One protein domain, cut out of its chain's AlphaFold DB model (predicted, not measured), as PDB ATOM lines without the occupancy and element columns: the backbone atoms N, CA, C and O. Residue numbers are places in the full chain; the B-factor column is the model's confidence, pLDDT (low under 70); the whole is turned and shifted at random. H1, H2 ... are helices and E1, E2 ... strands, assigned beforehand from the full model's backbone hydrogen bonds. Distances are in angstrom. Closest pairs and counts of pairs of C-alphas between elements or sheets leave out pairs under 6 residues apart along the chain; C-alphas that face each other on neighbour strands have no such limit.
ATOM      1  N   VAL A 526      24.018 -39.605  38.480       88.81
ATOM      2  CA  VAL A 526      25.165 -38.699  38.330       88.81
ATOM      3  C   VAL A 526      24.930 -37.393  39.082       88.81
ATOM      4  O   VAL A 526      25.829 -36.937  39.793       88.81
ATOM      5  N   SER A 527      23.720 -36.833  39.017       81.94
ATOM      6  CA  SER A 527      23.349 -35.642  39.788       81.94
ATOM      7  C   SER A 527      23.504 -35.873  41.288       81.94
ATOM      8  O   SER A 527      24.095 -35.052  41.994       81.94
ATOM      9  N   LEU A 528      23.026 -37.015  41.788       79.75
ATOM     10  CA  LEU A 528      23.151 -37.389  43.196       79.75
ATOM     11  C   LEU A 528      24.610 -37.608  43.611       79.75
ATOM     12  O   LEU A 528      25.017 -37.163  44.690       79.75
ATOM     13  N   ALA A 529      25.412 -38.249  42.757       86.38
ATOM     14  CA  ALA A 529      26.839 -38.430  42.995       86.38
ATOM     15  C   ALA A 529      27.565 -37.080  43.075       86.38
ATOM     16  O   ALA A 529      28.265 -36.820  44.054       86.38
ATOM     17  N   TYR A 530      27.342 -36.190  42.108       86.25
ATOM     18  CA  TYR A 530      27.925 -34.850  42.086       86.25
ATOM     19  C   TYR A 530      27.562 -34.040  43.323       86.25
ATOM     20  O   TYR A 530      28.452 -33.520  43.997       86.25
ATOM     21  N   ARG A 531      26.279 -34.004  43.693       75.31
ATOM     22  CA  ARG A 531      25.851 -33.306  44.908       75.31
ATOM     23  C   ARG A 531      26.529 -33.854  46.150       75.31
ATOM     24  O   ARG A 531      26.996 -33.082  46.979       75.31
ATOM     25  N   SER A 532      26.647 -35.175  46.253       77.44
ATOM     26  CA  SER A 532      27.353 -35.810  47.367       77.44
ATOM     27  C   SER A 532      28.822 -35.380  47.432       77.44
ATOM     28  O   SER A 532      29.355 -35.196  48.523       77.44
ATOM     29  N   VAL A 533      29.483 -35.181  46.286       82.50
ATOM     30  CA  VAL A 533      30.852 -34.640  46.244       82.50
ATOM     31  C   VAL A 533      30.895 -33.181  46.699       82.50
ATOM     32  O   VAL A 533      31.761 -32.821  47.502       82.50
ATOM     33  N   VAL A 534      29.966 -32.348  46.223       74.69
ATOM     34  CA  VAL A 534      29.869 -30.934  46.621       74.69
ATOM     35  C   VAL A 534      29.660 -30.827  48.135       74.69
ATOM     36  O   VAL A 534      30.415 -30.128  48.813       74.69
ATOM     37  N   PHE A 535      28.726 -31.600  48.692       69.50
ATOM     38  CA  PHE A 535      28.403 -31.581  50.120       69.50
ATOM     39  C   PHE A 535      29.527 -32.114  51.022       69.50
ATOM     40  O   PHE A 535      29.723 -31.600  52.126       69.50
ATOM     41  N   ASP A 536      30.308 -33.095  50.571       70.75
ATOM     42  CA  ASP A 536      31.439 -33.623  51.343       70.75
ATOM     43  C   ASP A 536      32.594 -32.625  51.474       70.75
ATOM     44  O   ASP A 536      33.282 -32.593  52.498       70.75
ATOM     45  N   SER A 537      32.798 -31.781  50.461       64.81
ATOM     46  CA  SER A 537      33.895 -30.809  50.445       64.81
ATOM     47  C   SER A 537      33.760 -29.701  51.506       64.81
ATOM     48  O   SER A 537      34.763 -29.096  51.890       64.81
ATOM     49  N   GLU A 538      32.557 -29.496  52.058       56.62
ATOM     50  CA  GLU A 538      32.252 -28.455  53.052       56.62
ATOM     51  C   GLU A 538      32.005 -28.983  54.485       56.62
ATOM     52  O   GLU A 538      31.623 -28.221  55.383       56.62
ATOM     53  N   GLY A 539      32.220 -30.284  54.734       59.03
ATOM     54  CA  GLY A 539      31.803 -30.947  55.982       59.03
ATOM     55  C   GLY A 539      30.273 -30.976  56.140       59.03
ATOM     56  O   GLY A 539      29.762 -30.776  57.244       59.03
ATOM     57  N   GLY A 540      29.561 -31.111  55.010       62.81
ATOM     58  CA  GLY A 540      28.325 -30.385  54.724       62.81
ATOM     59  C   GLY A 540      27.001 -31.080  55.029       62.81
ATOM     60  O   GLY A 540      26.102 -30.379  55.466       62.81
ATOM     61  N   LEU A 541      26.825 -32.401  54.885       69.50
ATOM     62  CA  LEU A 541      25.463 -32.975  54.940       69.50
ATOM     63  C   LEU A 541      24.782 -32.819  56.315       69.50
ATOM     64  O   LEU A 541      23.712 -32.230  56.399       69.50
ATOM     65  N   GLU A 542      25.414 -33.247  57.415       74.44
ATOM     66  CA  GLU A 542      24.843 -33.078  58.770       74.44
ATOM     67  C   GLU A 542      24.617 -31.600  59.128       74.44
ATOM     68  O   GLU A 542      23.681 -31.230  59.844       74.44
ATOM     69  N   ARG A 543      25.484 -30.728  58.613       78.69
ATOM     70  CA  ARG A 543      25.416 -29.287  58.838       78.69
ATOM     71  C   ARG A 543      24.277 -28.645  58.045       78.69
ATOM     72  O   ARG A 543      23.573 -27.799  58.594       78.69
ATOM     73  N   LEU A 544      24.074 -29.069  56.802       82.19
ATOM     74  CA  LEU A 544      22.974 -28.659  55.936       82.19
ATOM     75  C   LEU A 544      21.645 -29.181  56.470       82.19
ATOM     76  O   LEU A 544      20.706 -28.404  56.567       82.19
ATOM     77  N   GLU A 545      21.586 -30.421  56.957       87.06
ATOM     78  CA  GLU A 545      20.412 -30.945  57.666       87.06
ATOM     79  C   GLU A 545      20.087 -30.120  58.913       87.06
ATOM     80  O   GLU A 545      18.931 -29.804  59.195       87.06
ATOM     81  N   THR A 546      21.113 -29.694  59.653       88.12
ATOM     82  CA  THR A 546      20.927 -28.812  60.810       88.12
ATOM     83  C   THR A 546      20.384 -27.441  60.386       88.12
ATOM     84  O   THR A 546      19.458 -26.919  61.016       88.12
ATOM     85  N   PHE A 547      20.917 -26.853  59.311       89.56
ATOM     86  CA  PHE A 547      20.418 -25.591  58.756       89.56
ATOM     87  C   PHE A 547      18.992 -25.720  58.226       89.56
ATOM     88  O   PHE A 547      18.161 -24.862  58.520       89.56
ATOM     89  N   PHE A 548      18.677 -26.809  57.533       92.94
ATOM     90  CA  PHE A 548      17.359 -27.076  56.977       92.94
ATOM     91  C   PHE A 548      16.322 -27.348  58.064       92.94
ATOM     92  O   PHE A 548      15.238 -26.772  58.053       92.94
ATOM     93  N   SER A 549      16.673 -28.128  59.086       93.56
ATOM     94  CA  SER A 549      15.815 -28.319  60.257       93.56
ATOM     95  C   SER A 549      15.523 -26.988  60.960       93.56
ATOM     96  O   SER A 549      14.377 -26.731  61.331       93.56
ATOM     97  N   THR A 550      16.529 -26.111  61.072       94.19
ATOM     98  CA  THR A 550      16.355 -24.752  61.612       94.19
ATOM     99  C   THR A 550      15.446 -23.907  60.711       94.19
ATOM    100  O   THR A 550      14.565 -23.212  61.212       94.19
ATOM    101  N   TYR A 551      15.607 -23.993  59.391       95.06
ATOM    102  CA  TYR A 551      14.757 -23.326  58.402       95.06
ATOM    103  C   TYR A 551      13.285 -23.755  58.531       95.06
ATOM    104  O   TYR A 551      12.408 -22.896  58.652       95.06
ATOM    105  N   LEU A 552      13.016 -25.064  58.620       94.56
ATOM    106  CA  LEU A 552      11.668 -25.611  58.821       94.56
ATOM    107  C   LEU A 552      11.030 -25.094  60.119       94.56
ATOM    108  O   LEU A 552       9.860 -24.698  60.132       94.56
ATOM    109  N   ASP A 553      11.803 -25.042  61.207       93.62
ATOM    110  CA  ASP A 553      11.328 -24.533  62.493       93.62
ATOM    111  C   ASP A 553      10.984 -23.032  62.426       93.62
ATOM    112  O   ASP A 553       9.992 -22.597  63.019       93.62
ATOM    113  N   LEU A 554      11.761 -22.231  61.690       93.06
ATOM    114  CA  LEU A 554      11.493 -20.800  61.506       93.06
ATOM    115  C   LEU A 554      10.272 -20.546  60.622       93.06
ATOM    116  O   LEU A 554       9.451 -19.697  60.972       93.06
ATOM    117  N   ILE A 555      10.094 -21.299  59.533       92.50
ATOM    118  CA  ILE A 555       8.888 -21.202  58.695       92.50
ATOM    119  C   ILE A 555       7.644 -21.529  59.513       92.50
ATOM    120  O   ILE A 555       6.662 -20.783  59.475       92.50
ATOM    121  N   LYS A 556       7.704 -22.592  60.321       89.88
ATOM    122  CA  LYS A 556       6.609 -22.976  61.213       89.88
ATOM    123  C   LYS A 556       6.283 -21.874  62.224       89.88
ATOM    124  O   LYS A 556       5.113 -21.518  62.377       89.88
ATOM    125  N   LYS A 557       7.295 -21.297  62.882       89.81
ATOM    126  CA  LYS A 557       7.122 -20.172  63.822       89.81
ATOM    127  C   LYS A 557       6.537 -18.934  63.143       89.81
ATOM    128  O   LYS A 557       5.634 -18.303  63.691       89.81
ATOM    129  N   LYS A 558       6.993 -18.607  61.933       90.19
ATOM    130  CA  LYS A 558       6.457 -17.490  61.145       90.19
ATOM    131  C   LYS A 558       4.979 -17.706  60.800       90.19
ATOM    132  O   LYS A 558       4.169 -16.803  61.000       90.19
ATOM    133  N   ALA A 559       4.621 -18.898  60.320       87.75
ATOM    134  CA  ALA A 559       3.273 -19.216  59.851       87.75
ATOM    135  C   ALA A 559       2.251 -19.380  60.992       87.75
ATOM    136  O   ALA A 559       1.147 -18.840  60.909       87.75
ATOM    137  N   LEU A 560       2.608 -20.103  62.059       86.75
ATOM    138  CA  LEU A 560       1.680 -20.457  63.141       86.75
ATOM    139  C   LEU A 560       1.702 -19.462  64.304       86.75
ATOM    140  O   LEU A 560       0.651 -19.113  64.839       86.75
ATOM    141  N   GLU A 561       2.887 -18.998  64.700       88.56
ATOM    142  CA  GLU A 561       3.074 -18.191  65.915       88.56
ATOM    143  C   GLU A 561       3.119 -16.683  65.620       88.56
ATOM    144  O   GLU A 561       3.113 -15.872  66.546       88.56
ATOM    145  N   ARG A 562       3.113 -16.293  64.334       89.06
ATOM    146  CA  ARG A 562       3.168 -14.894  63.857       89.06
ATOM    147  C   ARG A 562       4.348 -14.107  64.440       89.06
ATOM    148  O   ARG A 562       4.245 -12.906  64.689       89.06
ATOM    149  N   ILE A 563       5.465 -14.792  64.671       90.50
ATOM    150  CA  ILE A 563       6.702 -14.199  65.179       90.50
ATOM    151  C   ILE A 563       7.401 -13.439  64.045       90.50
ATOM    152  O   ILE A 563       7.572 -13.980  62.956       90.50
ATOM    153  N   SER A 564       7.826 -12.200  64.309       87.62
ATOM    154  CA  SER A 564       8.558 -11.352  63.353       87.62
ATOM    155  C   SER A 564      10.070 -11.280  63.609       87.62
ATOM    156  O   SER A 564      10.813 -10.877  62.720       87.62
ATOM    157  N   GLU A 565      10.536 -11.670  64.800       91.19
ATOM    158  CA  GLU A 565      11.946 -11.613  65.216       91.19
ATOM    159  C   GLU A 565      12.355 -12.892  65.955       91.19
ATOM    160  O   GLU A 565      11.586 -13.426  66.754       91.19
ATOM    161  N   VAL A 566      13.588 -13.351  65.747       93.12
ATOM    162  CA  VAL A 566      14.172 -14.507  66.438       93.12
ATOM    163  C   VAL A 566      15.499 -14.126  67.091       93.12
ATOM    164  O   VAL A 566      16.245 -13.306  66.563       93.12
ATOM    165  N   ASP A 567      15.786 -14.689  68.267       92.19
ATOM    166  CA  ASP A 567      17.068 -14.495  68.950       92.19
ATOM    167  C   ASP A 567      18.113 -15.463  68.378       92.19
ATOM    168  O   ASP A 567      17.976 -16.683  68.497       92.19
ATOM    169  N   VAL A 568      19.137 -14.918  67.725       89.06
ATOM    170  CA  VAL A 568      20.225 -15.672  67.102       89.06
ATOM    171  C   VAL A 568      21.464 -15.558  67.983       89.06
ATOM    172  O   VAL A 568      21.961 -14.461  68.262       89.06
ATOM    173  N   ALA A 569      21.998 -16.704  68.412       85.12
ATOM    174  CA  ALA A 569      23.158 -16.763  69.295       85.12
ATOM    175  C   ALA A 569      24.337 -15.938  68.744       85.12
ATOM    176  O   ALA A 569      24.801 -16.148  67.624       85.12
ATOM    177  N   GLY A 570      24.819 -14.978  69.539       86.50
ATOM    178  CA  GLY A 570      25.924 -14.087  69.168       86.50
ATOM    179  C   GLY A 570      25.542 -12.876  68.304       86.50
ATOM    180  O   GLY A 570      26.400 -12.024  68.080       86.50
ATOM    181  N   ARG A 571      24.285 -12.757  67.856       83.62
ATOM    182  CA  ARG A 571      23.770 -11.608  67.084       83.62
ATOM    183  C   ARG A 571      22.580 -10.898  67.738       83.62
ATOM    184  O   ARG A 571      22.338  -9.738  67.425       83.62
ATOM    185  N   GLY A 572      21.897 -11.540  68.687       91.00
ATOM    186  CA  GLY A 572      20.710 -10.985  69.341       91.00
ATOM    187  C   GLY A 572      19.458 -11.148  68.477       91.00
ATOM    188  O   GLY A 572      19.384 -12.063  67.659       91.00
ATOM    189  N   ARG A 573      18.464 -10.267  68.650       91.94
ATOM    190  CA  ARG A 573      17.208 -10.324  67.881       91.94
ATOM    191  C   ARG A 573      17.411  -9.872  66.439       91.94
ATOM    192  O   ARG A 573      17.840  -8.744  66.207       91.94
ATOM    193  N   VAL A 574      17.043 -10.736  65.500       94.06
ATOM    194  CA  VAL A 574      17.110 -10.511  64.051       94.06
ATOM    195  C   VAL A 574      15.712 -10.728  63.454       94.06
ATOM    196  O   VAL A 574      14.996 -11.619  63.930       94.06
ATOM    197  N   PRO A 575      15.288  -9.954  62.437       95.81
ATOM    198  CA  PRO A 575      14.081 -10.250  61.673       95.81
ATOM    199  C   PRO A 575      14.077 -11.697  61.169       95.81
ATOM    200  O   PRO A 575      15.067 -12.180  60.621       95.81
ATOM    201  N   ILE A 576      12.956 -12.397  61.344       93.00
ATOM    202  CA  ILE A 576      12.864 -13.820  60.983       93.00
ATOM    203  C   ILE A 576      13.129 -14.056  59.489       93.00
ATOM    204  O   ILE A 576      13.753 -15.047  59.128       93.00
ATOM    205  N   ASP A 577      12.719 -13.112  58.642       91.12
ATOM    206  CA  ASP A 577      12.888 -13.182  57.188       91.12
ATOM    207  C   ASP A 577      14.345 -13.046  56.770       91.12
ATOM    208  O   ASP A 577      14.806 -13.789  55.911       91.12
ATOM    209  N   GLU A 578      15.091 -12.169  57.441       92.81
ATOM    210  CA  GLU A 578      16.531 -12.029  57.231       92.81
ATOM    211  C   GLU A 578      17.247 -13.337  57.583       92.81
ATOM    212  O   GLU A 578      18.054 -13.832  56.799       92.81
ATOM    213  N   HIS A 579      16.895 -13.960  58.712       92.94
ATOM    214  CA  HIS A 579      17.524 -15.214  59.116       92.94
ATOM    215  C   HIS A 579      17.122 -16.409  58.233       92.94
ATOM    216  O   HIS A 579      17.953 -17.275  57.961       92.94
ATOM    217  N   ILE A 580      15.878 -16.449  57.738       93.06
ATOM    218  CA  ILE A 580      15.448 -17.440  56.741       93.06
ATOM    219  C   ILE A 580      16.263 -17.276  55.453       93.06
ATOM    220  O   ILE A 580      16.805 -18.265  54.969       93.06
ATOM    221  N   SER A 581      16.412 -16.055  54.932       90.00
ATOM    222  CA  SER A 581      17.227 -15.798  53.737       90.00
ATOM    223  C   SER A 581      18.694 -16.193  53.932       90.00
ATOM    224  O   SER A 581      19.295 -16.766  53.028       90.00
ATOM    225  N   GLU A 582      19.269 -15.962  55.116       89.25
ATOM    226  CA  GLU A 582      20.621 -16.434  55.438       89.25
ATOM    227  C   GLU A 582      20.738 -17.963  55.431       89.25
ATOM    228  O   GLU A 582      21.756 -18.495  54.989       89.25
ATOM    229  N   LEU A 583      19.733 -18.677  55.947       89.81
ATOM    230  CA  LEU A 583      19.722 -20.140  55.933       89.81
ATOM    231  C   LEU A 583      19.555 -20.681  54.515       89.81
ATOM    232  O   LEU A 583      20.292 -21.583  54.149       89.81
ATOM    233  N   VAL A 584      18.660 -20.099  53.716       87.69
ATOM    234  CA  VAL A 584      18.475 -20.432  52.292       87.69
ATOM    235  C   VAL A 584      19.794 -20.265  51.531       87.69
ATOM    236  O   VAL A 584      20.240 -21.202  50.877       87.69
ATOM    237  N   ALA A 585      20.498 -19.143  51.714       83.00
ATOM    238  CA  ALA A 585      21.808 -18.927  51.096       83.00
ATOM    239  C   ALA A 585      22.868 -19.947  51.558       83.00
ATOM    240  O   ALA A 585      23.724 -20.353  50.781       83.00
ATOM    241  N   ARG A 586      22.820 -20.394  52.821       83.69
ATOM    242  CA  ARG A 586      23.722 -21.438  53.348       83.69
ATOM    243  C   ARG A 586      23.360 -22.849  52.906       83.69
ATOM    244  O   ARG A 586      24.227 -23.714  52.937       83.69
ATOM    245  N   LEU A 587      22.096 -23.085  52.573       83.19
ATOM    246  CA  LEU A 587      21.629 -24.322  51.955       83.19
ATOM    247  C   LEU A 587      21.985 -24.378  50.469       83.19
ATOM    248  O   LEU A 587      21.858 -25.444  49.872       83.19
ATOM    249  N   ASN A 588      22.464 -23.260  49.912       78.50
ATOM    250  CA  ASN A 588      22.893 -23.144  48.531       78.50
ATOM    251  C   ASN A 588      21.767 -23.558  47.572       78.50
ATOM    252  O   ASN A 588      21.963 -24.413  46.717       78.50
ATOM    253  N   VAL A 589      20.559 -23.021  47.777       81.31
ATOM    254  CA  VAL A 589      19.376 -23.293  46.943       81.31
ATOM    255  C   VAL A 589      19.033 -22.094  46.059       81.31
ATOM    256  O   VAL A 589      19.217 -20.965  46.506       81.31
ATOM    257  N   ILE A 590      18.518 -22.340  44.846       77.81
ATOM    258  CA  ILE A 590      18.236 -21.324  43.809       77.81
ATOM    259  C   ILE A 590      17.450 -20.153  44.387       77.81
ATOM    260  O   ILE A 590      17.788 -18.989  44.175       77.81
ATOM    261  N   ASP A 591      16.386 -20.464  45.121       85.00
ATOM    262  CA  ASP A 591      15.620 -19.472  45.844       85.00
ATOM    263  C   ASP A 591      14.806 -20.111  46.982       85.00
ATOM    264  O   ASP A 591      14.535 -21.316  47.027       85.00
ATOM    265  N   GLY A 592      14.420 -19.274  47.944       87.12
ATOM    266  CA  GLY A 592      13.677 -19.715  49.121       87.12
ATOM    267  C   GLY A 592      12.197 -20.022  48.871       87.12
ATOM    268  O   GLY A 592      11.596 -20.684  49.718       87.12
ATOM    269  N   GLU A 593      11.595 -19.545  47.774       89.75
ATOM    270  CA  GLU A 593      10.199 -19.842  47.418       89.75
ATOM    271  C   GLU A 593      10.076 -21.241  46.818       89.75
ATOM    272  O   GLU A 593       9.203 -21.997  47.241       89.75
ATOM    273  N   SER A 594      10.991 -21.609  45.922       87.75
ATOM    274  CA  SER A 594      11.124 -22.952  45.361       87.75
ATOM    275  C   SER A 594      11.339 -23.987  46.461       87.75
ATOM    276  O   SER A 594      10.558 -24.926  46.578       87.75
ATOM    277  N   LEU A 595      12.305 -23.762  47.365       91.75
ATOM    278  CA  LEU A 595      12.525 -24.665  48.503       91.75
ATOM    279  C   LEU A 595      11.275 -24.794  49.386       91.75
ATOM    280  O   LEU A 595      10.954 -25.879  49.864       91.75
ATOM    281  N   LYS A 596      10.557 -23.689  49.611       92.56
ATOM    282  CA  LYS A 596       9.334 -23.706  50.414       92.56
ATOM    283  C   LYS A 596       8.225 -24.512  49.735       92.56
ATOM    284  O   LYS A 596       7.547 -25.268  50.420       92.56
ATOM    285  N   LYS A 597       8.038 -24.340  48.425       93.19
ATOM    286  CA  LYS A 597       7.035 -25.074  47.653       93.19
ATOM    287  C   LYS A 597       7.266 -26.583  47.763       93.19
ATOM    288  O   LYS A 597       6.344 -27.297  48.126       93.19
ATOM    289  N   GLU A 598       8.502 -27.035  47.572       92.38
ATOM    290  CA  GLU A 598       8.839 -28.463  47.656       92.38
ATOM    291  C   GLU A 598       8.660 -29.028  49.076       92.38
ATOM    292  O   GLU A 598       8.227 -30.163  49.258       92.38
ATOM    293  N   VAL A 599       8.915 -28.222  50.113       93.06
ATOM    294  CA  VAL A 599       8.568 -28.590  51.497       93.06
ATOM    295  C   VAL A 599       7.057 -28.747  51.677       93.06
ATOM    296  O   VAL A 599       6.620 -29.690  52.339       93.06
ATOM    297  N   ASP A 600       6.266 -27.815  51.146       90.25
ATOM    298  CA  ASP A 600       4.806 -27.838  51.260       90.25
ATOM    299  C   ASP A 600       4.220 -29.059  50.516       90.25
ATOM    300  O   ASP A 600       3.394 -29.775  51.091       90.25
ATOM    301  N   ASP A 601       4.708 -29.345  49.304       88.31
ATOM    302  CA  ASP A 601       4.333 -30.514  48.497       88.31
ATOM    303  C   ASP A 601       4.708 -31.826  49.221       88.31
ATOM    304  O   ASP A 601       3.874 -32.724  49.369       88.31
ATOM    305  N   TRP A 602       5.898 -31.900  49.834       92.06
ATOM    306  CA  TRP A 602       6.301 -33.052  50.651       92.06
ATOM    307  C   TRP A 602       5.355 -33.312  51.828       92.06
ATOM    308  O   TRP A 602       4.986 -34.457  52.108       92.06
ATOM    309  N   TYR A 603       4.964 -32.268  52.567       87.00
ATOM    310  CA  TYR A 603       4.031 -32.429  53.685       87.00
ATOM    311  C   TYR A 603       2.644 -32.875  53.223       87.00
ATOM    312  O   TYR A 603       1.993 -33.624  53.956       87.00
ATOM    313  N   TYR A 604       2.205 -32.425  52.046       86.75
ATOM    314  CA  TYR A 604       0.941 -32.842  51.444       86.75
ATOM    315  C   TYR A 604       0.958 -34.332  51.077       86.75
ATOM    316  O   TYR A 604       0.004 -35.044  51.390       86.75
ATOM    317  N   ASP A 605       2.063 -34.817  50.511       79.69
ATOM    318  CA  ASP A 605       2.165 -36.191  50.014       79.69
ATOM    319  C   ASP A 605       2.542 -37.221  51.089       79.69
ATOM    320  O   ASP A 605       2.042 -38.349  51.087       79.69
ATOM    321  N   LYS A 606       3.461 -36.874  52.000       86.00
ATOM    322  CA  LYS A 606       4.137 -37.843  52.887       86.00
ATOM    323  C   LYS A 606       3.770 -37.695  54.365       86.00
ATOM    324  O   LYS A 606       4.266 -38.477  55.179       86.00
ATOM    325  N   GLU A 607       2.994 -36.672  54.733       88.12
ATOM    326  CA  GLU A 607       2.567 -36.350  56.110       88.12
ATOM    327  C   GLU A 607       3.707 -36.371  57.165       88.12
ATOM    328  O   GLU A 607       3.489 -36.637  58.350       88.12
ATOM    329  N   SER A 608       4.953 -36.101  56.761       90.44
ATOM    330  CA  SER A 608       6.145 -36.228  57.614       90.44
ATOM    331  C   SER A 608       7.153 -35.102  57.377       90.44
ATOM    332  O   SER A 608       7.135 -34.453  56.338       90.44
ATOM    333  N   LYS A 609       8.027 -34.841  58.365       89.44
ATOM    334  CA  LYS A 609       9.076 -33.812  58.255       89.44
ATOM    335  C   LYS A 609      10.153 -34.294  57.268       89.44
ATOM    336  O   LYS A 609      10.753 -35.332  57.559       89.44
ATOM    337  N   PRO A 610      10.428 -33.564  56.172       91.62
ATOM    338  CA  PRO A 610      11.479 -33.942  55.236       91.62
ATOM    339  C   PRO A 610      12.874 -33.726  55.828       91.62
ATOM    340  O   PRO A 610      13.084 -32.809  56.632       91.62
ATOM    341  N   LEU A 611      13.831 -34.539  55.383       88.50
ATOM    342  CA  LEU A 611      15.260 -34.224  55.444       88.50
ATOM    343  C   LEU A 611      15.659 -33.389  54.222       88.50
ATOM    344  O   LEU A 611      15.042 -33.498  53.161       88.50
ATOM    345  N   PHE A 612      16.698 -32.567  54.353       86.88
ATOM    346  CA  PHE A 612      17.193 -31.766  53.232       86.88
ATOM    347  C   PHE A 612      17.679 -32.661  52.097       86.88
ATOM    348  O   PHE A 612      17.360 -32.418  50.938       86.88
ATOM    349  N   SER A 613      18.389 -33.739  52.435       78.88
ATOM    350  CA  SER A 613      18.869 -34.732  51.483       78.88
ATOM    351  C   SER A 613      17.738 -35.346  50.665       78.88
ATOM    352  O   SER A 613      17.917 -35.564  49.475       78.88
ATOM    353  N   GLN A 614      16.573 -35.567  51.280       83.19
ATOM    354  CA  GLN A 614      15.407 -36.144  50.615       83.19
ATOM    355  C   GLN A 614      14.759 -35.161  49.640       83.19
ATOM    356  O   GLN A 614      14.456 -35.540  48.514       83.19
ATOM    357  N   ILE A 615      14.605 -33.891  50.036       84.56
ATOM    358  CA  ILE A 615      14.100 -32.856  49.122       84.56
ATOM    359  C   ILE A 615      15.049 -32.676  47.941       84.56
ATOM    360  O   ILE A 615      14.612 -32.559  46.808       84.56
ATOM    361  N   VAL A 616      16.357 -32.668  48.185       76.56
ATOM    362  CA  VAL A 616      17.364 -32.497  47.129       76.56
ATOM    363  C   VAL A 616      17.487 -33.739  46.232       76.56
ATOM    364  O   VAL A 616      17.931 -33.634  45.085       76.56
ATOM    365  N   GLU A 617      17.116 -34.913  46.746       70.12
ATOM    366  CA  GLU A 617      17.028 -36.161  45.986       70.12
ATOM    367  C   GLU A 617      15.804 -36.182  45.068       70.12
ATOM    368  O   GLU A 617      15.950 -36.528  43.898       70.12
ATOM    369  N   GLU A 618      14.637 -35.743  45.553       75.12
ATOM    370  CA  GLU A 618      13.418 -35.641  44.738       75.12
ATOM    371  C   GLU A 618      13.426 -34.414  43.807       75.12
ATOM    372  O   GLU A 618      12.900 -34.490  42.698       75.12
ATOM    373  N   ASN A 619      14.076 -33.310  44.201       78.25
ATOM    374  CA  ASN A 619      14.115 -32.050  43.447       78.25
ATOM    375  C   ASN A 619      15.544 -31.533  43.203       78.25
ATOM    376  O   ASN A 619      15.990 -30.541  43.791       78.25
ATOM    377  N   PRO A 620      16.266 -32.180  42.271       62.88
ATOM    378  CA  PRO A 620      17.646 -31.881  41.927       62.88
ATOM    379  C   PRO A 620      17.981 -30.423  41.598       62.88
ATOM    380  O   PRO A 620      19.042 -29.904  41.964       62.88
ATOM    381  N   TRP A 621      17.067 -29.775  40.893       69.50
ATOM    382  CA  TRP A 621      17.203 -28.420  40.388       69.50
ATOM    383  C   TRP A 621      17.219 -27.366  41.501       69.50
ATOM    384  O   TRP A 621      17.618 -26.245  41.242       69.50
ATOM    385  N   LEU A 622      16.832 -27.692  42.741       74.62
ATOM    386  CA  LEU A 622      16.755 -26.716  43.831       74.62
ATOM    387  C   LEU A 622      18.097 -26.113  44.249       74.62
ATOM    388  O   LEU A 622      18.079 -25.086  44.912       74.62
ATOM    389  N   ILE A 623      19.239 -26.728  43.936       74.19
ATOM    390  CA  ILE A 623      20.563 -26.279  44.397       74.19
ATOM    391  C   ILE A 623      21.117 -25.183  43.467       74.19
ATOM    392  O   ILE A 623      21.255 -25.401  42.267       74.19
ATOM    393  N   GLU A 624      21.482 -24.021  44.018       66.06
ATOM    394  CA  GLU A 624      22.166 -22.933  43.301       66.06
ATOM    395  C   GLU A 624      23.643 -23.314  43.109       66.06
ATOM    396  O   GLU A 624      24.400 -23.440  44.064       66.06
ATOM    397  N   GLY A 625      24.081 -23.596  41.885       50.41
ATOM    398  CA  GLY A 625      25.449 -24.060  41.632       50.41
ATOM    399  C   GLY A 625      26.457 -22.921  41.468       50.41
ATOM    400  O   GLY A 625      26.196 -21.962  40.750       50.41
ATOM    401  N   GLY A 626      27.640 -23.078  42.075       59.81
ATOM    402  CA  GLY A 626      28.890 -22.475  41.597       59.81
ATOM    403  C   GLY A 626      29.273 -23.037  40.219       59.81
ATOM    404  O   GLY A 626      28.548 -22.817  39.259       59.81
ATOM    405  N   GLU A 627      30.389 -23.773  40.086       58.06
ATOM    406  CA  GLU A 627      30.580 -24.610  38.881       58.06
ATOM    407  C   GLU A 627      29.416 -25.608  38.817       58.06
ATOM    408  O   GLU A 627      29.281 -26.437  39.718       58.06
ATOM    409  N   THR A 628      28.557 -25.501  37.804       71.81
ATOM    410  CA  THR A 628      27.435 -26.419  37.578       71.81
ATOM    411  C   THR A 628      27.957 -27.831  37.310       71.81
ATOM    412  O   THR A 628      29.140 -28.019  37.020       71.81
ATOM    413  N   LEU A 629      27.097 -28.851  37.409       79.50
ATOM    414  CA  LEU A 629      27.465 -30.214  37.004       79.50
ATOM    415  C   LEU A 629      28.041 -30.226  35.575       79.50
ATOM    416  O   LEU A 629      29.049 -30.888  35.330       79.50
ATOM    417  N   ASP A 630      27.477 -29.407  34.688       78.69
ATOM    418  CA  ASP A 630      27.909 -29.228  33.297       78.69
ATOM    419  C   ASP A 630      29.337 -28.673  33.167       78.69
ATOM    420  O   ASP A 630      30.048 -29.030  32.235       78.69
ATOM    421  N   ASP A 631      29.793 -27.857  34.121       81.88
ATOM    422  CA  ASP A 631      31.148 -27.286  34.143       81.88
ATOM    423  C   ASP A 631      32.108 -28.053  35.077       81.88
ATOM    424  O   ASP A 631      33.290 -27.715  35.197       81.88
ATOM    425  N   TYR A 632      31.617 -29.082  35.777       84.12
ATOM    426  CA  TYR A 632      32.378 -29.768  36.821       84.12
ATOM    427  C   TYR A 632      33.569 -30.554  36.259       84.12
ATOM    428  O   TYR A 632      34.643 -30.567  36.867       84.12
ATOM    429  N   ILE A 633      33.408 -31.188  35.098       88.75
ATOM    430  CA  ILE A 633      34.501 -31.778  34.317       88.75
ATOM    431  C   ILE A 633      34.317 -31.416  32.844       88.75
ATOM    432  O   ILE A 633      33.202 -31.154  32.407       88.75
ATOM    433  N   ASP A 634      35.390 -31.454  32.051       89.44
ATOM    434  CA  ASP A 634      35.270 -31.339  30.595       89.44
ATOM    435  C   ASP A 634      34.607 -32.606  30.011       89.44
ATOM    436  O   ASP A 634      35.265 -33.599  29.669       89.44
ATOM    437  N   TRP A 635      33.272 -32.591  29.953       89.38
ATOM    438  CA  TRP A 635      32.451 -33.716  29.506       89.38
ATOM    439  C   TRP A 635      32.670 -34.063  28.034       89.38
ATOM    440  O   TRP A 635      32.636 -35.242  27.681       89.38
ATOM    441  N   GLU A 636      32.966 -33.082  27.177       87.25
ATOM    442  CA  GLU A 636      33.285 -33.340  25.770       87.25
ATOM    443  C   GLU A 636      34.586 -34.136  25.631       87.25
ATOM    444  O   GLU A 636      34.634 -35.129  24.893       87.25
ATOM    445  N   GLN A 637      35.634 -33.742  26.365       87.94
ATOM    446  CA  GLN A 637      36.895 -34.484  26.387       87.94
ATOM    447  C   GLN A 637      36.718 -35.880  26.984       87.94
ATOM    448  O   GLN A 637      37.283 -36.833  26.445       87.94
ATOM    449  N   PHE A 638      35.921 -36.013  28.048       89.69
ATOM    450  CA  PHE A 638      35.652 -37.297  28.694       89.69
ATOM    451  C   PHE A 638      34.837 -38.266  27.824       89.69
ATOM    452  O   PHE A 638      35.105 -39.472  27.818       89.69
ATOM    453  N   ALA A 639      33.847 -37.755  27.085       84.62
ATOM    454  CA  ALA A 639      33.028 -38.538  26.163       84.62
ATOM    455  C   ALA A 639      33.845 -39.098  24.985       84.62
ATOM    456  O   ALA A 639      33.518 -40.175  24.459       84.62
ATOM    457  N   GLY A 640      34.874 -38.355  24.561       80.00
ATOM    458  CA  GLY A 640      35.815 -38.725  23.506       80.00
ATOM    459  C   GLY A 640      37.016 -39.544  23.994       80.00
ATOM    460  O   GLY A 640      37.100 -39.981  25.136       80.00
ATOM    461  N   GLU A 641      37.994 -39.746  23.108       68.88
ATOM    462  CA  GLU A 641      39.297 -40.350  23.456       68.88
ATOM    463  C   GLU A 641      40.299 -39.309  24.006       68.88
ATOM    464  O   GLU A 641      41.499 -39.574  24.120       68.88
ATOM    465  N   GLY A 642      39.820 -38.101  24.321       67.31
ATOM    466  CA  GLY A 642      40.622 -37.024  24.886       67.31
ATOM    467  C   GLY A 642      41.084 -37.365  26.302       67.31
ATOM    468  O   GLY A 642      40.335 -37.887  27.124       67.31
ATOM    469  N   GLY A 643      42.348 -37.089  26.612       80.69
ATOM    470  CA  GLY A 643      42.848 -37.261  27.970       80.69
ATOM    471  C   GLY A 643      42.404 -36.105  28.862       80.69
ATOM    472  O   GLY A 643      42.855 -34.987  28.642       80.69
ATOM    473  N   LEU A 644      41.621 -36.391  29.907       89.88
ATOM    474  CA  LEU A 644      41.281 -35.410  30.944       89.88
ATOM    475  C   LEU A 644      42.534 -34.782  31.581       89.88
ATOM    476  O   LEU A 644      43.558 -35.457  31.791       89.88
ATOM    477  N   ASN A 645      42.438 -33.499  31.940       92.12
ATOM    478  CA  ASN A 645      43.474 -32.817  32.712       92.12
ATOM    479  C   ASN A 645      43.571 -33.403  34.144       92.12
ATOM    480  O   ASN A 645      42.765 -34.235  34.561       92.12
ATOM    481  N   SER A 646      44.601 -33.030  34.911       91.31
ATOM    482  CA  SER A 646      44.821 -33.605  36.249       91.31
ATOM    483  C   SER A 646      43.716 -33.276  37.256       91.31
ATOM    484  O   SER A 646      43.439 -34.102  38.120       91.31
ATOM    485  N   GLN A 647      43.098 -32.099  37.145       90.69
ATOM    486  CA  GLN A 647      42.022 -31.654  38.031       90.69
ATOM    487  C   GLN A 647      40.726 -32.416  37.734       90.69
ATOM    488  O   GLN A 647      40.109 -32.950  38.652       90.69
ATOM    489  N   ASP A 648      40.378 -32.576  36.458       90.75
ATOM    490  CA  ASP A 648      39.185 -33.315  36.037       90.75
ATOM    491  C   ASP A 648      39.300 -34.807  36.340       90.75
ATOM    492  O   ASP A 648      38.311 -35.439  36.689       90.75
ATOM    493  N   LYS A 649      40.509 -35.380  36.292       93.00
ATOM    494  CA  LYS A 649      40.741 -36.759  36.753       93.00
ATOM    495  C   LYS A 649      40.444 -36.932  38.240       93.00
ATOM    496  O   LYS A 649      39.860 -37.940  38.625       93.00
ATOM    497  N   GLU A 650      40.841 -35.969  39.070       92.75
ATOM    498  CA  GLU A 650      40.542 -36.001  40.504       92.75
ATOM    499  C   GLU A 650      39.037 -35.835  40.756       92.75
ATOM    500  O   GLU A 650      38.454 -36.560  41.560       92.75
ATOM    501  N   ARG A 651      38.391 -34.910  40.039       91.81
ATOM    502  CA  ARG A 651      36.943 -34.681  40.116       91.81
ATOM    503  C   ARG A 651      36.136 -35.893  39.653       91.81
ATOM    504  O   ARG A 651      35.191 -36.275  40.341       91.81
ATOM    505  N   LEU A 652      36.546 -36.525  38.553       94.19
ATOM    506  CA  LEU A 652      35.974 -37.771  38.047       94.19
ATOM    507  C   LEU A 652      36.091 -38.887  39.087       94.19
ATOM    508  O   LEU A 652      35.111 -39.577  39.342       94.19
ATOM    509  N   GLN A 653      37.260 -39.042  39.717       95.06
ATOM    510  CA  GLN A 653      37.443 -40.054  40.755       95.06
ATOM    511  C   GLN A 653      36.482 -39.832  41.928       95.06
ATOM    512  O   GLN A 653      35.844 -40.780  42.366       95.06
ATOM    513  N   LYS A 654      36.285 -38.583  42.373       93.25
ATOM    514  CA  LYS A 654      35.308 -38.278  43.433       93.25
ATOM    515  C   LYS A 654      33.881 -38.681  43.047       93.25
ATOM    516  O   LYS A 654      33.148 -39.165  43.901       93.25
ATOM    517  N   LEU A 655      33.481 -38.502  41.783       93.25
ATOM    518  CA  LEU A 655      32.175 -38.975  41.300       93.25
ATOM    519  C   LEU A 655      32.089 -40.502  41.317       93.25
ATOM    520  O   LEU A 655      31.082 -41.043  41.765       93.25
ATOM    521  N   LEU A 656      33.139 -41.190  40.861       95.44
ATOM    522  CA  LEU A 656      33.202 -42.652  40.875       95.44
ATOM    523  C   LEU A 656      33.109 -43.204  42.298       95.44
ATOM    524  O   LEU A 656      32.303 -44.099  42.529       95.44
ATOM    525  N   ASP A 657      33.821 -42.609  43.257       93.06
ATOM    526  CA  ASP A 657      33.754 -42.994  44.671       93.06
ATOM    527  C   ASP A 657      32.314 -42.854  45.218       93.06
ATOM    528  O   ASP A 657      31.849 -43.663  46.023       93.06
ATOM    529  N   LYS A 658      31.556 -41.843  44.759       91.44
ATOM    530  CA  LYS A 658      30.139 -41.674  45.127       91.44
ATOM    531  C   LYS A 658      29.207 -42.654  44.432       91.44
ATOM    532  O   LYS A 658      28.279 -43.148  45.073       91.44
ATOM    533  N   LEU A 659      29.456 -42.973  43.167       91.50
ATOM    534  CA  LEU A 659      28.719 -44.019  42.461       91.50
ATOM    535  C   LEU A 659      29.011 -45.407  43.051       91.50
ATOM    536  O   LEU A 659      28.110 -46.242  43.105       91.50
ATOM    537  N   GLU A 660      30.208 -45.654  43.587       92.81
ATOM    538  CA  GLU A 660      30.537 -46.918  44.258       92.81
ATOM    539  C   GLU A 660      29.596 -47.206  45.432       92.81
ATOM    540  O   GLU A 660      29.100 -48.325  45.585       92.81
ATOM    541  N   HIS A 661      29.222 -46.177  46.198       87.50
ATOM    542  CA  HIS A 661      28.230 -46.304  47.268       87.50
ATOM    543  C   HIS A 661      26.828 -46.705  46.780       87.50
ATOM    544  O   HIS A 661      26.062 -47.273  47.559       87.50
ATOM    545  N   LYS A 662      26.497 -46.467  45.504       86.00
ATOM    546  CA  LYS A 662      25.261 -46.942  44.860       86.00
ATOM    547  C   LYS A 662      25.395 -48.335  44.228       86.00
ATOM    548  O   LYS A 662      24.436 -48.839  43.650       86.00
ATOM    549  N   GLY A 663      26.553 -48.984  44.357       91.12
ATOM    550  CA  GLY A 663      26.806 -50.335  43.854       91.12
ATOM    551  C   GLY A 663      27.446 -50.391  42.465       91.12
ATOM    552  O   GLY A 663      27.503 -51.467  41.869       91.12
ATOM    553  N   TYR A 664      27.932 -49.265  41.938       93.75
ATOM    554  CA  TYR A 664      28.724 -49.253  40.709       93.75
ATOM    555  C   TYR A 664      30.159 -49.703  41.009       93.75
ATOM    556  O   TYR A 664      30.768 -49.248  41.963       93.75
ATOM    557  N   CYS A 665      30.747 -50.563  40.181       94.56
ATOM    558  CA  CYS A 665      32.210 -50.678  40.144       94.56
ATOM    559  C   CYS A 665      32.795 -49.582  39.239       94.56
ATOM    560  O   CYS A 665      32.053 -48.985  38.456       94.56
ATOM    561  N   ASP A 666      34.116 -49.380  39.257       92.94
ATOM    562  CA  ASP A 666      34.799 -48.394  38.399       92.94
ATOM    563  C   ASP A 666      34.379 -48.489  36.925       92.94
ATOM    564  O   ASP A 666      34.093 -47.485  36.280       92.94
ATOM    565  N   GLU A 667      34.293 -49.707  36.386       93.12
ATOM    566  CA  GLU A 667      33.922 -49.940  34.988       93.12
ATOM    567  C   GLU A 667      32.469 -49.525  34.695       93.12
ATOM    568  O   GLU A 667      32.207 -48.839  33.702       93.12
ATOM    569  N   CYS A 668      31.525 -49.882  35.573       94.44
ATOM    570  CA  CYS A 668      30.124 -49.474  35.453       94.44
ATOM    571  C   CYS A 668      29.957 -47.960  35.645       94.44
ATOM    572  O   CYS A 668      29.223 -47.329  34.885       94.44
ATOM    573  N   GLY A 669      30.642 -47.373  36.629       94.62
ATOM    574  CA  GLY A 669      30.599 -45.939  36.917       94.62
ATOM    575  C   GLY A 669      31.155 -45.109  35.761       94.62
ATOM    576  O   GLY A 669      30.516 -44.152  35.330       94.62
ATOM    577  N   ILE A 670      32.285 -45.523  35.175       94.44
ATOM    578  CA  ILE A 670      32.861 -44.866  33.992       94.44
ATOM    579  C   ILE A 670      31.898 -44.941  32.805       94.44
ATOM    580  O   ILE A 670      31.702 -43.938  32.124       94.44
ATOM    581  N   SER A 671      31.298 -46.106  32.547       93.38
ATOM    582  CA  SER A 671      30.317 -46.265  31.463       93.38
ATOM    583  C   SER A 671      29.099 -45.353  31.663       93.38
ATOM    584  O   SER A 671      28.666 -44.682  30.731       93.38
ATOM    585  N   THR A 672      28.616 -45.241  32.902       93.88
ATOM    586  CA  THR A 672      27.492 -44.370  33.291       93.88
ATOM    587  C   THR A 672      27.802 -42.896  33.070       93.88
ATOM    588  O   THR A 672      27.054 -42.197  32.393       93.88
ATOM    589  N   LEU A 673      28.951 -42.429  33.559       94.06
ATOM    590  CA  LEU A 673      29.379 -41.045  33.368       94.06
ATOM    591  C   LEU A 673      29.628 -40.729  31.887       94.06
ATOM    592  O   LEU A 673      29.381 -39.611  31.447       94.06
ATOM    593  N   ARG A 674      30.126 -41.692  31.096       92.25
ATOM    594  CA  ARG A 674      30.320 -41.500  29.649       92.25
ATOM    595  C   ARG A 674      28.998 -41.375  28.914       92.25
ATOM    596  O   ARG A 674      28.923 -40.597  27.970       92.25
ATOM    597  N   TYR A 675      27.992 -42.143  29.322       91.31
ATOM    598  CA  TYR A 675      26.650 -42.006  28.778       91.31
ATOM    599  C   TYR A 675      26.077 -40.622  29.090       91.31
ATOM    600  O   TYR A 675      25.681 -39.917  28.168       91.31
ATOM    601  N   TYR A 676      26.148 -40.194  30.356       90.62
ATOM    602  CA  TYR A 676      25.739 -38.852  30.786       90.62
ATOM    603  C   TYR A 676      26.378 -37.751  29.921       90.62
ATOM    604  O   TYR A 676      25.691 -36.905  29.353       90.62
ATOM    605  N   ALA A 677      27.695 -37.843  29.719       89.31
ATOM    606  CA  ALA A 677      28.462 -36.911  28.897       89.31
ATOM    607  C   ALA A 677      28.026 -36.860  27.420       89.31
ATOM    608  O   ALA A 677      28.211 -35.843  26.754       89.31
ATOM    609  N   ARG A 678      27.528 -37.977  26.875       87.25
ATOM    610  CA  ARG A 678      27.198 -38.117  25.448       87.25
ATOM    611  C   ARG A 678      25.753 -37.793  25.120       87.25
ATOM    612  O   ARG A 678      25.530 -37.261  24.042       87.25
ATOM    613  N   GLU A 679      24.826 -38.173  25.991       83.19
ATOM    614  CA  GLU A 679      23.395 -38.217  25.671       83.19
ATOM    615  C   GLU A 679      22.543 -37.321  26.581       83.19
ATOM    616  O   GLU A 679      21.407 -37.042  26.226       83.19
ATOM    617  N   VAL A 680      23.057 -36.883  27.740       77.12
ATOM    618  CA  VAL A 680      22.304 -36.009  28.663       77.12
ATOM    619  C   VAL A 680      22.769 -34.556  28.567       77.12
ATOM    620  O   VAL A 680      21.949 -33.646  28.577       77.12
ATOM    621  N   ILE A 681      24.081 -34.321  28.449       77.00
ATOM    622  CA  ILE A 681      24.631 -32.955  28.336       77.00
ATOM    623  C   ILE A 681      24.557 -32.400  26.905       77.00
ATOM    624  O   ILE A 681      24.433 -31.188  26.722       77.00
TER     625      ILE A 681
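AT A GLANCE: This is residues 526 to 681 of the 682 residues of the protein "AAA_PrkA domain-containing protein" of archaeon CG10_big_fil_rev_8_21_14_0_10_43_11 (UniProt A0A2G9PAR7). Two helical lobes stand end to end in an elongated body: one has H2 and H3 side by side, a small strand hairpin E1 E2 at their far end, H5 packed across residues 541 to 549 of H2, and H4 leading out to residues 603 to 608, which stick out. The other lobe gathers H1, H8 and H9 at wide angles, with the short H6 and H7. The printed part has 156 residues, with nine named helices and two named strands in the order H1 H2 E1 E2 H3 H4 H5 H6 H7 H8 H9; the sheet, E1 - E2, is antiparallel and the class is mostly helix. The whole is loose, with a radius of gyration of the C-alphas of 18.7 A, and spans 60 by 35 by 23 A.

HOW THE PARTS SIT: E1, residues 565 to 568, and E2, residues 572 to 575, form an antiparallel hairpin; N 566 and O 574 are 2.9 A apart and N 572 and O 568 3.0 A, within hydrogen-bond range. H2, residues 541 to 561, is near E1. H2 touches H3, residues 576 to 587, at a shallow tilt of 23 degrees, opposite ways, closest at the C-alphas of Leu 544 and Leu 587, 6.0 A. With residues 541 to 549 alone, H2 touches H5, residues 612 to 618, about perpendicular at 87 degrees; the closest C-alphas are those of Glu 545 and Phe 612, 5.5 A. H4, residues 592 to 606, only just touches H5, with 3 pairs of C-alphas within 8 A, the closest being Glu 598 and Ile 615, 7.0 A. H1, residues 526 to 537, is close to H5 but not clearly touching: the closest C-alphas, Leu 528 and Glu 617, are 6.8 A apart. H1 touches residues 654 to 659 of H8, residues 646 to 660, only just about perpendicular at 71 degrees, closest at the C-alphas of Ala 529 and Lys 658, 5.1 A. H8 touches H9, residues 666 to 680, with residues 656 to 660 alone; the C-alphas of Leu 656 and Gly 669 are closest, 5.8 A. H7, residues 635 to 639, touches H9, closest at the C-alphas of Trp 635 and Ala 677, 5.1 A. H6, residues 629 to 632, is close to H1 but not clearly touching, at 6.9 A between the C-alphas of Leu 629 and Tyr 530. The helix packing is mostly crossed. Every O i to N i+4 pair is within hydrogen-bond range in H1, H2, H3, H4, H5, H7, H8 and H9; H6 is too short for one.

IN THESE COORDINATES: H1 begins at C-alpha 526, (25.165, -38.699, 38.330). H2, 29.0 A long, ends at C-alpha 561, (3.074, -18.191, 65.915). H4 is 20.8 A, H8 21.1 A and H9 20.1 A long, and H9 ends at C-alpha 680, (22.304, -36.009, 28.663).

THE WHOLE: The C-alphas farthest apart, of Glu 561 and Glu 641, are 60.0 A apart. The printed part has no cut and no long link. Mean pLDDT of the printed part is 85.5; residues 535, 537 to 541, 620 to 621, 624 to 627 and 641 to 642 are under 70.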